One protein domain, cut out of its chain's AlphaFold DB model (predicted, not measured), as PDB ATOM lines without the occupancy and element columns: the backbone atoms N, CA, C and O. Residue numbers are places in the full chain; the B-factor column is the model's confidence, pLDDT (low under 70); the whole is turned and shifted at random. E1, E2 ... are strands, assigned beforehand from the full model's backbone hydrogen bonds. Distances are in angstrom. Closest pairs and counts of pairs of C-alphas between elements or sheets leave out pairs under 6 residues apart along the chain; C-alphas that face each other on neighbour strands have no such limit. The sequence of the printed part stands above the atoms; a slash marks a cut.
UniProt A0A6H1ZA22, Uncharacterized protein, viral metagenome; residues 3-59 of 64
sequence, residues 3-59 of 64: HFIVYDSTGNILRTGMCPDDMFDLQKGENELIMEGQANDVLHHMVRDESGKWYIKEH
ATOM      1  N   HIS A   3       8.912  19.979  49.552       96.69
ATOM      2  CA  HIS A   3       7.668  19.826  50.291       96.69
ATOM      3  C   HIS A   3       6.531  19.620  49.296       96.69
ATOM      4  O   HIS A   3       6.462  20.320  48.284       96.69
ATOM      5  N   PHE A   4       5.661  18.658  49.570       96.88
ATOM      6  CA  PHE A   4       4.539  18.344  48.701       96.88
ATOM      7  C   PHE A   4       3.222  18.335  49.463       96.88
ATOM      8  O   PHE A   4       3.166  18.061  50.666       96.88
ATOM      9  N   ILE A   5       2.157  18.585  48.710       97.44
ATOM     10  CA  ILE A   5       0.769  18.487  49.148       97.44
ATOM     11  C   ILE A   5       0.038  17.662  48.100       97.44
ATOM     12  O   ILE A   5       0.031  18.037  46.927       97.44
ATOM     13  N   VAL A   6      -0.569  16.555  48.523       97.25
ATOM     14  CA  VAL A   6      -1.457  15.744  47.687       97.25
ATOM     15  C   VAL A   6      -2.895  16.025  48.090       97.25
ATOM     16  O   VAL A   6      -3.215  16.046  49.280       97.25
ATOM     17  N   TYR A   7      -3.754  16.245  47.103       97.19
ATOM     18  CA  TYR A   7      -5.149  16.608  47.310       97.19
ATOM     19  C   TYR A   7      -6.055  16.012  46.231       97.19
ATOM     20  O   TYR A   7      -5.603  15.682  45.133       97.19
ATOM     21  N   ASP A   8      -7.338  15.856  46.551       95.56
ATOM     22  CA  ASP A   8      -8.343  15.375  45.603       95.56
ATOM     23  C   ASP A   8      -8.915  16.509  44.728       95.56
ATOM     24  O   ASP A   8      -8.642  17.695  44.924       95.56
ATOM     25  N   SER A   9      -9.754  16.156  43.750       93.44
ATOM     26  CA  SER A   9     -10.398  17.128  42.854       93.44
ATOM     27  C   SER A   9     -11.378  18.083  43.548       93.44
ATOM     28  O   SER A   9     -11.807  19.058  42.933       93.44
ATOM     29  N   THR A  10     -11.772  17.792  44.790       92.94
ATOM     30  CA  THR A  10     -12.663  18.633  45.603       92.94
ATOM     31  C   THR A  10     -11.890  19.606  46.494       92.94
ATOM     32  O   THR A  10     -12.483  20.533  47.036       92.94
ATOM     33  N   GLY A  11     -10.569  19.440  46.582       92.25
ATOM     34  CA  GLY A  11      -9.679  20.291  47.355       92.25
ATOM     35  C   GLY A  11      -9.341  19.756  48.749       92.25
ATOM     36  O   GLY A  11      -8.676  20.455  49.517       92.25
ATOM     37  N   ASN A  12      -9.745  18.526  49.092       93.75
ATOM     38  CA  ASN A  12      -9.350  17.926  50.365       93.75
ATOM     39  C   ASN A  12      -7.881  17.526  50.308       93.75
ATOM     40  O   ASN A  12      -7.455  16.829  49.384       93.75
ATOM     41  N   ILE A  13      -7.113  17.933  51.314       95.75
ATOM     42  CA  ILE A  13      -5.733  17.485  51.468       95.75
ATOM     43  C   ILE A  13      -5.753  16.037  51.960       95.75
ATOM     44  O   ILE A  13      -6.370  15.722  52.972       95.75
ATOM     45  N   LEU A  14      -5.069  15.157  51.232       95.12
ATOM     46  CA  LEU A  14      -4.969  13.732  51.550       95.12
ATOM     47  C   LEU A  14      -3.683  13.399  52.314       95.12
ATOM     48  O   LEU A  14      -3.628  12.390  53.014       95.12
ATOM     49  N   ARG A  15      -2.619  14.188  52.098       94.12
ATOM     50  CA  ARG A  15      -1.303  14.050  52.749       94.12
ATOM     51  C   ARG A  15      -0.389  15.220  52.406       94.12
ATOM     52  O   ARG A  15      -0.452  15.778  51.308       94.12
ATOM     53  N   THR A  16       0.522  15.523  53.321       95.81
ATOM     54  CA  THR A  16       1.639  16.446  53.106       95.81
ATOM     55  C   THR A  16       2.940  15.784  53.546       95.81
ATOM     56  O   THR A  16       2.936  14.852  54.354       95.81
ATOM     57  N   GLY A  17       4.069  16.212  52.988       95.56
ATOM     58  CA  GLY A  17       5.348  15.597  53.327       95.56
ATOM     59  C   GLY A  17       6.538  16.222  52.624       95.56
ATOM     60  O   GLY A  17       6.445  17.296  52.031       95.56
ATOM     61  N   MET A  18       7.674  15.533  52.710       96.88
ATOM     62  CA  MET A  18       8.911  15.893  52.026       96.88
ATOM     63  C   MET A  18       9.445  14.703  51.240       96.88
ATOM     64  O   MET A  18       9.449  13.583  51.747       96.88
ATOM     65  N   CYS A  19       9.946  14.945  50.033       96.31
ATOM     66  CA  CYS A  19      10.569  13.906  49.215       96.31
ATOM     67  C   CYS A  19      11.735  14.453  48.371       96.31
ATOM     68  O   CYS A  19      11.860  15.670  48.186       96.31
ATOM     69  N   PRO A  20      12.620  13.576  47.873       97.50
ATOM     70  CA  PRO A  20      13.509  13.891  46.761       97.50
ATOM     71  C   PRO A  20      12.738  14.350  45.516       97.50
ATOM     72  O   PRO A  20      11.596  13.954  45.295       97.50
ATOM     73  N   ASP A  21      13.365  15.191  44.698       95.94
ATOM     74  CA  ASP A  21      12.723  15.837  43.550       95.94
ATOM     75  C   ASP A  21      12.246  14.827  42.487       95.94
ATOM     76  O   ASP A  21      11.208  15.029  41.864       95.94
ATOM     77  N   ASP A  22      12.967  13.718  42.328       97.06
ATOM     78  CA  ASP A  22      12.652  12.595  41.436       97.06
ATOM     79  C   ASP A  22      11.498  11.713  41.938       97.06
ATOM     80  O   ASP A  22      10.917  10.953  41.164       97.06
ATOM     81  N   MET A  23      11.125  11.836  43.214       96.25
ATOM     82  CA  MET A  23      10.005  11.113  43.822       96.25
ATOM     83  C   MET A  23       8.721  11.941  43.914       96.25
ATOM     84  O   MET A  23       7.713  11.425  44.398       96.25
ATOM     85  N   PHE A  24       8.739  13.201  43.470       96.50
ATOM     86  CA  PHE A  24       7.621  14.129  43.630       96.50
ATOM     87  C   PHE A  24       6.340  13.609  42.967       96.50
ATOM     88  O   PHE A  24       5.340  13.393  43.645       96.50
ATOM     89  N   ASP A  25       6.381  13.296  41.670       95.94
ATOM     90  CA  ASP A  25       5.198  12.816  40.943       95.94
ATOM     91  C   ASP A  25       4.703  11.436  41.411       95.94
ATOM     92  O   ASP A  25       3.545  11.096  41.171       95.94
ATOM     93  N   LEU A  26       5.542  10.664  42.115       96.62
ATOM     94  CA  LEU A  26       5.179   9.362  42.689       96.62
ATOM     95  C   LEU A  26       4.335   9.481  43.967       96.62
ATOM     96  O   LEU A  26       3.782   8.478  44.414       96.62
ATOM     97  N   GLN A  27       4.242  10.667  44.581       96.62
ATOM     98  CA  GLN A  27       3.473  10.838  45.822       96.62
ATOM     99  C   GLN A  27       1.954  10.860  45.590       96.62
ATOM    100  O   GLN A  27       1.191  10.636  46.534       96.62
ATOM    101  N   LYS A  28       1.509  11.137  44.356       96.69
ATOM    102  CA  LYS A  28       0.092  11.124  43.976       96.69
ATOM    103  C   LYS A  28      -0.324   9.787  43.358       96.69
ATOM    104  O   LYS A  28       0.409   9.194  42.570       96.69
ATOM    105  N   GLY A  29      -1.527   9.346  43.693       95.12
ATOM    106  CA  GLY A  29      -2.220   8.233  43.054       95.12
ATOM    107  C   GLY A  29      -3.049   8.654  41.837       95.12
ATOM    108  O   GLY A  29      -2.992   9.788  41.354       95.12
ATOM    109  N   GLU A  30      -3.855   7.717  41.336       94.50
ATOM    110  CA  GLU A  30      -4.827   8.001  40.281       94.50
ATOM    111  C   GLU A  30      -5.900   8.977  40.778       94.50
ATOM    112  O   GLU A  30      -6.446   8.815  41.866       94.50
ATOM    113  N   ASN A  31      -6.230   9.975  39.953       94.06
ATOM    114  CA  ASN A  31      -7.185  11.051  40.262       94.06
ATOM    115  C   ASN A  31      -6.773  11.988  41.412       94.06
ATOM    116  O   ASN A  31      -7.572  12.819  41.841       94.06
ATOM    117  N   GLU A  32      -5.524  11.905  41.870       96.94
ATOM    118  CA  GLU A  32      -4.955  12.833  42.841       96.94
ATOM    119  C   GLU A  32      -4.137  13.927  42.146       96.94
ATOM    120  O   GLU A  32      -3.506  13.733  41.098       96.94
ATOM    121  N   LEU A  33      -4.142  15.106  42.754       96.56
ATOM    122  CA  LEU A  33      -3.360  16.260  42.346       96.56
ATOM    123  C   LEU A  33      -2.212  16.447  43.334       96.56
ATOM    124  O   LEU A  33      -2.333  16.135  44.517       96.56
ATOM    125  N   ILE A  34      -1.091  16.968  42.843       96.75
ATOM    126  CA  ILE A  34       0.072  17.284  43.667       96.75
ATOM    127  C   ILE A  34       0.572  18.683  43.344       96.75
ATOM    128  O   ILE A  34       0.557  19.108  42.188       96.75
ATOM    129  N   MET A  35       1.015  19.405  44.368       95.56
ATOM    130  CA  MET A  35       1.745  20.655  44.197       95.56
ATOM    131  C   MET A  35       2.882  20.790  45.202       95.56
ATOM    132  O   MET A  35       2.882  20.162  46.262       95.56
ATOM    133  N   GLU A  36       3.859  21.614  44.842       96.25
ATOM    134  CA  GLU A  36       4.959  21.968  45.727       96.25
ATOM    135  C   GLU A  36       4.463  22.991  46.754       96.25
ATOM    136  O   GLU A  36       3.843  23.994  46.394       96.25
ATOM    137  N   GLY A  37       4.698  22.720  48.036       93.88
ATOM    138  CA  GLY A  37       4.237  23.575  49.124       93.88
ATOM    139  C   GLY A  37       4.186  22.863  50.469       93.88
ATOM    140  O   GLY A  37       4.333  21.646  50.555       93.88
ATOM    141  N   GLN A  38       3.964  23.639  51.528       93.69
ATOM    142  CA  GLN A  38       3.801  23.142  52.890       93.69
ATOM    143  C   GLN A  38       2.391  23.470  53.384       93.69
ATOM    144  O   GLN A  38       1.959  24.620  53.325       93.69
ATOM    145  N   ALA A  39       1.674  22.461  53.873       92.62
ATOM    146  CA  ALA A  39       0.352  22.630  54.458       92.62
ATOM    147  C   ALA A  39       0.142  21.696  55.653       92.62
ATOM    148  O   ALA A  39       0.850  20.700  55.817       92.62
ATOM    149  N   ASN A  40      -0.848  22.043  56.472       89.50
ATOM    150  CA  ASN A  40      -1.382  21.210  57.534       89.50
ATOM    151  C   ASN A  40      -2.786  20.772  57.102       89.50
ATOM    152  O   ASN A  40      -3.657  21.618  56.936       89.50
ATOM    153  N   ASP A  41      -2.990  19.478  56.902       86.06
ATOM    154  CA  ASP A  41      -4.254  18.874  56.470       86.06
ATOM    155  C   ASP A  41      -5.406  19.054  57.474       86.06
ATOM    156  O   ASP A  41      -6.569  18.943  57.101       86.06
ATOM    157  N   VAL A  42      -5.105  19.407  58.729       86.25
ATOM    158  CA  VAL A  42      -6.101  19.753  59.759       86.25
ATOM    159  C   VAL A  42      -6.577  21.204  59.642       86.25
ATOM    160  O   VAL A  42      -7.710  21.519  60.000       86.25
ATOM    161  N   LEU A  43      -5.708  22.105  59.178       90.44
ATOM    162  CA  LEU A  43      -5.970  23.549  59.177       90.44
ATOM    163  C   LEU A  43      -6.238  24.108  57.785       90.44
ATOM    164  O   LEU A  43      -6.828  25.177  57.660       90.44
ATOM    165  N   HIS A  44      -5.749  23.448  56.742       94.12
ATOM    166  CA  HIS A  44      -5.730  23.972  55.387       94.12
ATOM    167  C   HIS A  44      -6.580  23.119  54.448       94.12
ATOM    168  O   HIS A  44      -6.733  21.916  54.631       94.12
ATOM    169  N   HIS A  45      -7.056  23.750  53.377       93.69
ATOM    170  CA  HIS A  45      -7.672  23.088  52.232       93.69
ATOM    171  C   HIS A  45      -7.171  23.709  50.929       93.69
ATOM    172  O   HIS A  45      -6.665  24.835  50.903       93.69
ATOM    173  N   MET A  46      -7.321  22.965  49.840       94.88
ATOM    174  CA  MET A  46      -7.012  23.439  48.502       94.88
ATOM    175  C   MET A  46      -8.245  24.102  47.887       94.88
ATOM    176  O   MET A  46      -9.337  23.543  47.897       94.88
ATOM    177  N   VAL A  47      -8.062  25.295  47.324       94.00
ATOM    178  CA  VAL A  47      -9.106  26.050  46.617       94.00
ATOM    179  C   VAL A  47      -8.665  26.306  45.194       94.00
ATOM    180  O   VAL A  47      -7.481  26.522  44.930       94.00
ATOM    181  N   ARG A  48      -9.630  26.302  44.280       93.56
ATOM    182  CA  ARG A  48      -9.426  26.649  42.880       93.56
ATOM    183  C   ARG A  48     -10.008  28.030  42.600       93.56
ATOM    184  O   ARG A  48     -11.167  28.275  42.923       93.56
ATOM    185  N   ASP A  49      -9.213  28.920  42.016       92.19
ATOM    186  CA  ASP A  49      -9.708  30.223  41.563       92.19
ATOM    187  C   ASP A  49     -10.463  30.125  40.223       92.19
ATOM    188  O   ASP A  49     -10.508  29.074  39.575       92.19
ATOM    189  N   GLU A  50     -11.037  31.247  39.784       93.88
ATOM    190  CA  GLU A  50     -11.761  31.362  38.511       93.88
ATOM    191  C   GLU A  50     -10.875  31.093  37.281       93.88
ATOM    192  O   GLU A  50     -11.378  30.699  36.230       93.88
ATOM    193  N   SER A  51      -9.550  31.253  37.407       93.75
ATOM    194  CA  SER A  51      -8.580  30.917  36.353       93.75
ATOM    195  C   SER A  51      -8.256  29.420  36.300       93.75
ATOM    196  O   SER A  51      -7.584  28.945  35.383       93.75
ATOM    197  N   GLY A  52      -8.750  28.654  37.275       90.19
ATOM    198  CA  GLY A  52      -8.521  27.230  37.401       90.19
ATOM    199  C   GLY A  52      -7.234  26.868  38.144       90.19
ATOM    200  O   GLY A  52      -6.884  25.683  38.146       90.19
ATOM    201  N   LYS A  53      -6.548  27.831  38.769       91.62
ATOM    202  CA  LYS A  53      -5.316  27.623  39.536       91.62
ATOM    203  C   LYS A  53      -5.638  27.222  40.975       91.62
ATOM    204  O   LYS A  53      -6.513  27.803  41.611       91.62
ATOM    205  N   TRP A  54      -4.900  26.240  41.490       93.62
ATOM    206  CA  TRP A  54      -5.017  25.774  42.871       93.62
ATOM    207  C   TRP A  54      -4.110  26.561  43.824       93.62
ATOM    208  O   TRP A  54      -2.965  26.873  43.488       93.62
ATOM    209  N   TYR A  55      -4.616  26.861  45.020       93.75
ATOM    210  CA  TYR A  55      -3.873  27.491  46.112       93.75
ATOM    211  C   TYR A  55      -4.364  27.000  47.481       93.75
ATOM    212  O   TYR A  55      -5.475  26.489  47.612       93.75
ATOM    213  N   ILE A  56      -3.515  27.144  48.500       93.75
ATOM    214  CA  ILE A  56      -3.786  26.703  49.874       93.75
ATOM    215  C   ILE A  56      -4.544  27.811  50.609       93.75
ATOM    216  O   ILE A  56      -4.154  28.978  50.535       93.75
ATOM    217  N   LYS A  57      -5.596  27.452  51.347       92.50
ATOM    218  CA  LYS A  57      -6.363  28.372  52.191       92.50
ATOM    219  C   LYS A  57      -6.575  27.781  53.585       92.50
ATOM    220  O   LYS A  57      -6.953  26.620  53.722       92.50
ATOM    221  N   GLU A  58      -6.370  28.595  54.617       90.31
ATOM    222  CA  GLU A  58      -6.699  28.241  56.002       90.31
ATOM    223  C   GLU A  58      -8.218  28.139  56.208       90.31
ATOM    224  O   GLU A  58      -8.999  28.925  55.663       90.31
ATOM    225  N   HIS A  59      -8.643  27.177  57.024       77.38
ATOM    226  CA  HIS A  59      -9.967  27.172  57.620       77.38
ATOM    227  C   HIS A  59     -10.057  28.342  58.594       77.38
ATOM    228  O   HIS A  59      -9.573  28.282  59.721       77.38
TER     229      HIS A  59
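Overview. This is residues 3 to 59 of the 64 residues of an uncharacterized protein of viral metagenome (UniProt A0A6H1ZA22). A sheet of three strands, with E1 in the middle between E2 and E3, has a two-stranded hairpin, E4 and E5, running crosswise near the end of the sheet where E1 ends and E2 begins. From the other end of the sheet, the long unnamed stretch of residues 20 to 32 folds back from E2 to E3. The printed part has 57 residues with no named helix and five named strands, E1, E2, E3, E4 and E5 along the chain; the order of the larger sheet is E2, E1, E3, and both sheets are antiparallel. The class is all strand, though the strands hold 26 of the 57 printed residues, under half. The whole is compact, with a radius of gyration of the C-alphas of 10.8 A and spans of 30 by 21 by 16 A.

Along the chain. E1 is residues 3 to 7, 13.5 A from first to last C-alpha, and begins with C-alpha 3 at (7.668, 19.826, 50.291). E2, residues 13 to 19, is the longest strand by residues and measures 16.8 A, ending with C-alpha 19 at (10.569, 13.906, 49.215). E3 is residues 33 to 36, 10.6 A. In the smaller sheet, E4 is residues 44 to 48, 13.3 A, and E5 is residues 54 to 58, 13.5 A, ending with C-alpha 58 at (-6.699, 28.241, 56.002).

Arrangement. In the larger sheet E1 is the inner strand, and E2 and E3 are edge strands. E1 and E2 form a hairpin, antiparallel at 156 degrees; N 4 and O 17 are 2.9 A apart and N 14 and O 6 are 2.8 A apart, both within hydrogen-bond range. E1 and E3 are antiparallel at 158 degrees, with N 33 and O 7 within hydrogen-bond range at 2.9 A. E4 and E5 form the other hairpin, antiparallel at 144 degrees, with N 45 and O 57 within hydrogen-bond range at 2.9 A. Between E2 and E4 the closest C-alphas are those of Ile 13 and His 45, 6.0 A apart. Between E1 and E4 they are those of Tyr 7 and Met 46, 7.2 A apart. E3 and E5 are near each other, with 5 pairs of C-alphas within 10 A. E5 is apart from E1 and from E2.

Size, cuts and confidence. The two C-alphas farthest apart are those of Pro 20 and Glu 50, 31.8 A. The printed part has no cut. The link from E2 to E3, 13 residues, is long; those from E1 to E2 and from E4 to E5 are tight, and that from E3 to E4 is short. The mean pLDDT of the printed part is 94.1, and no printed residue is under 70.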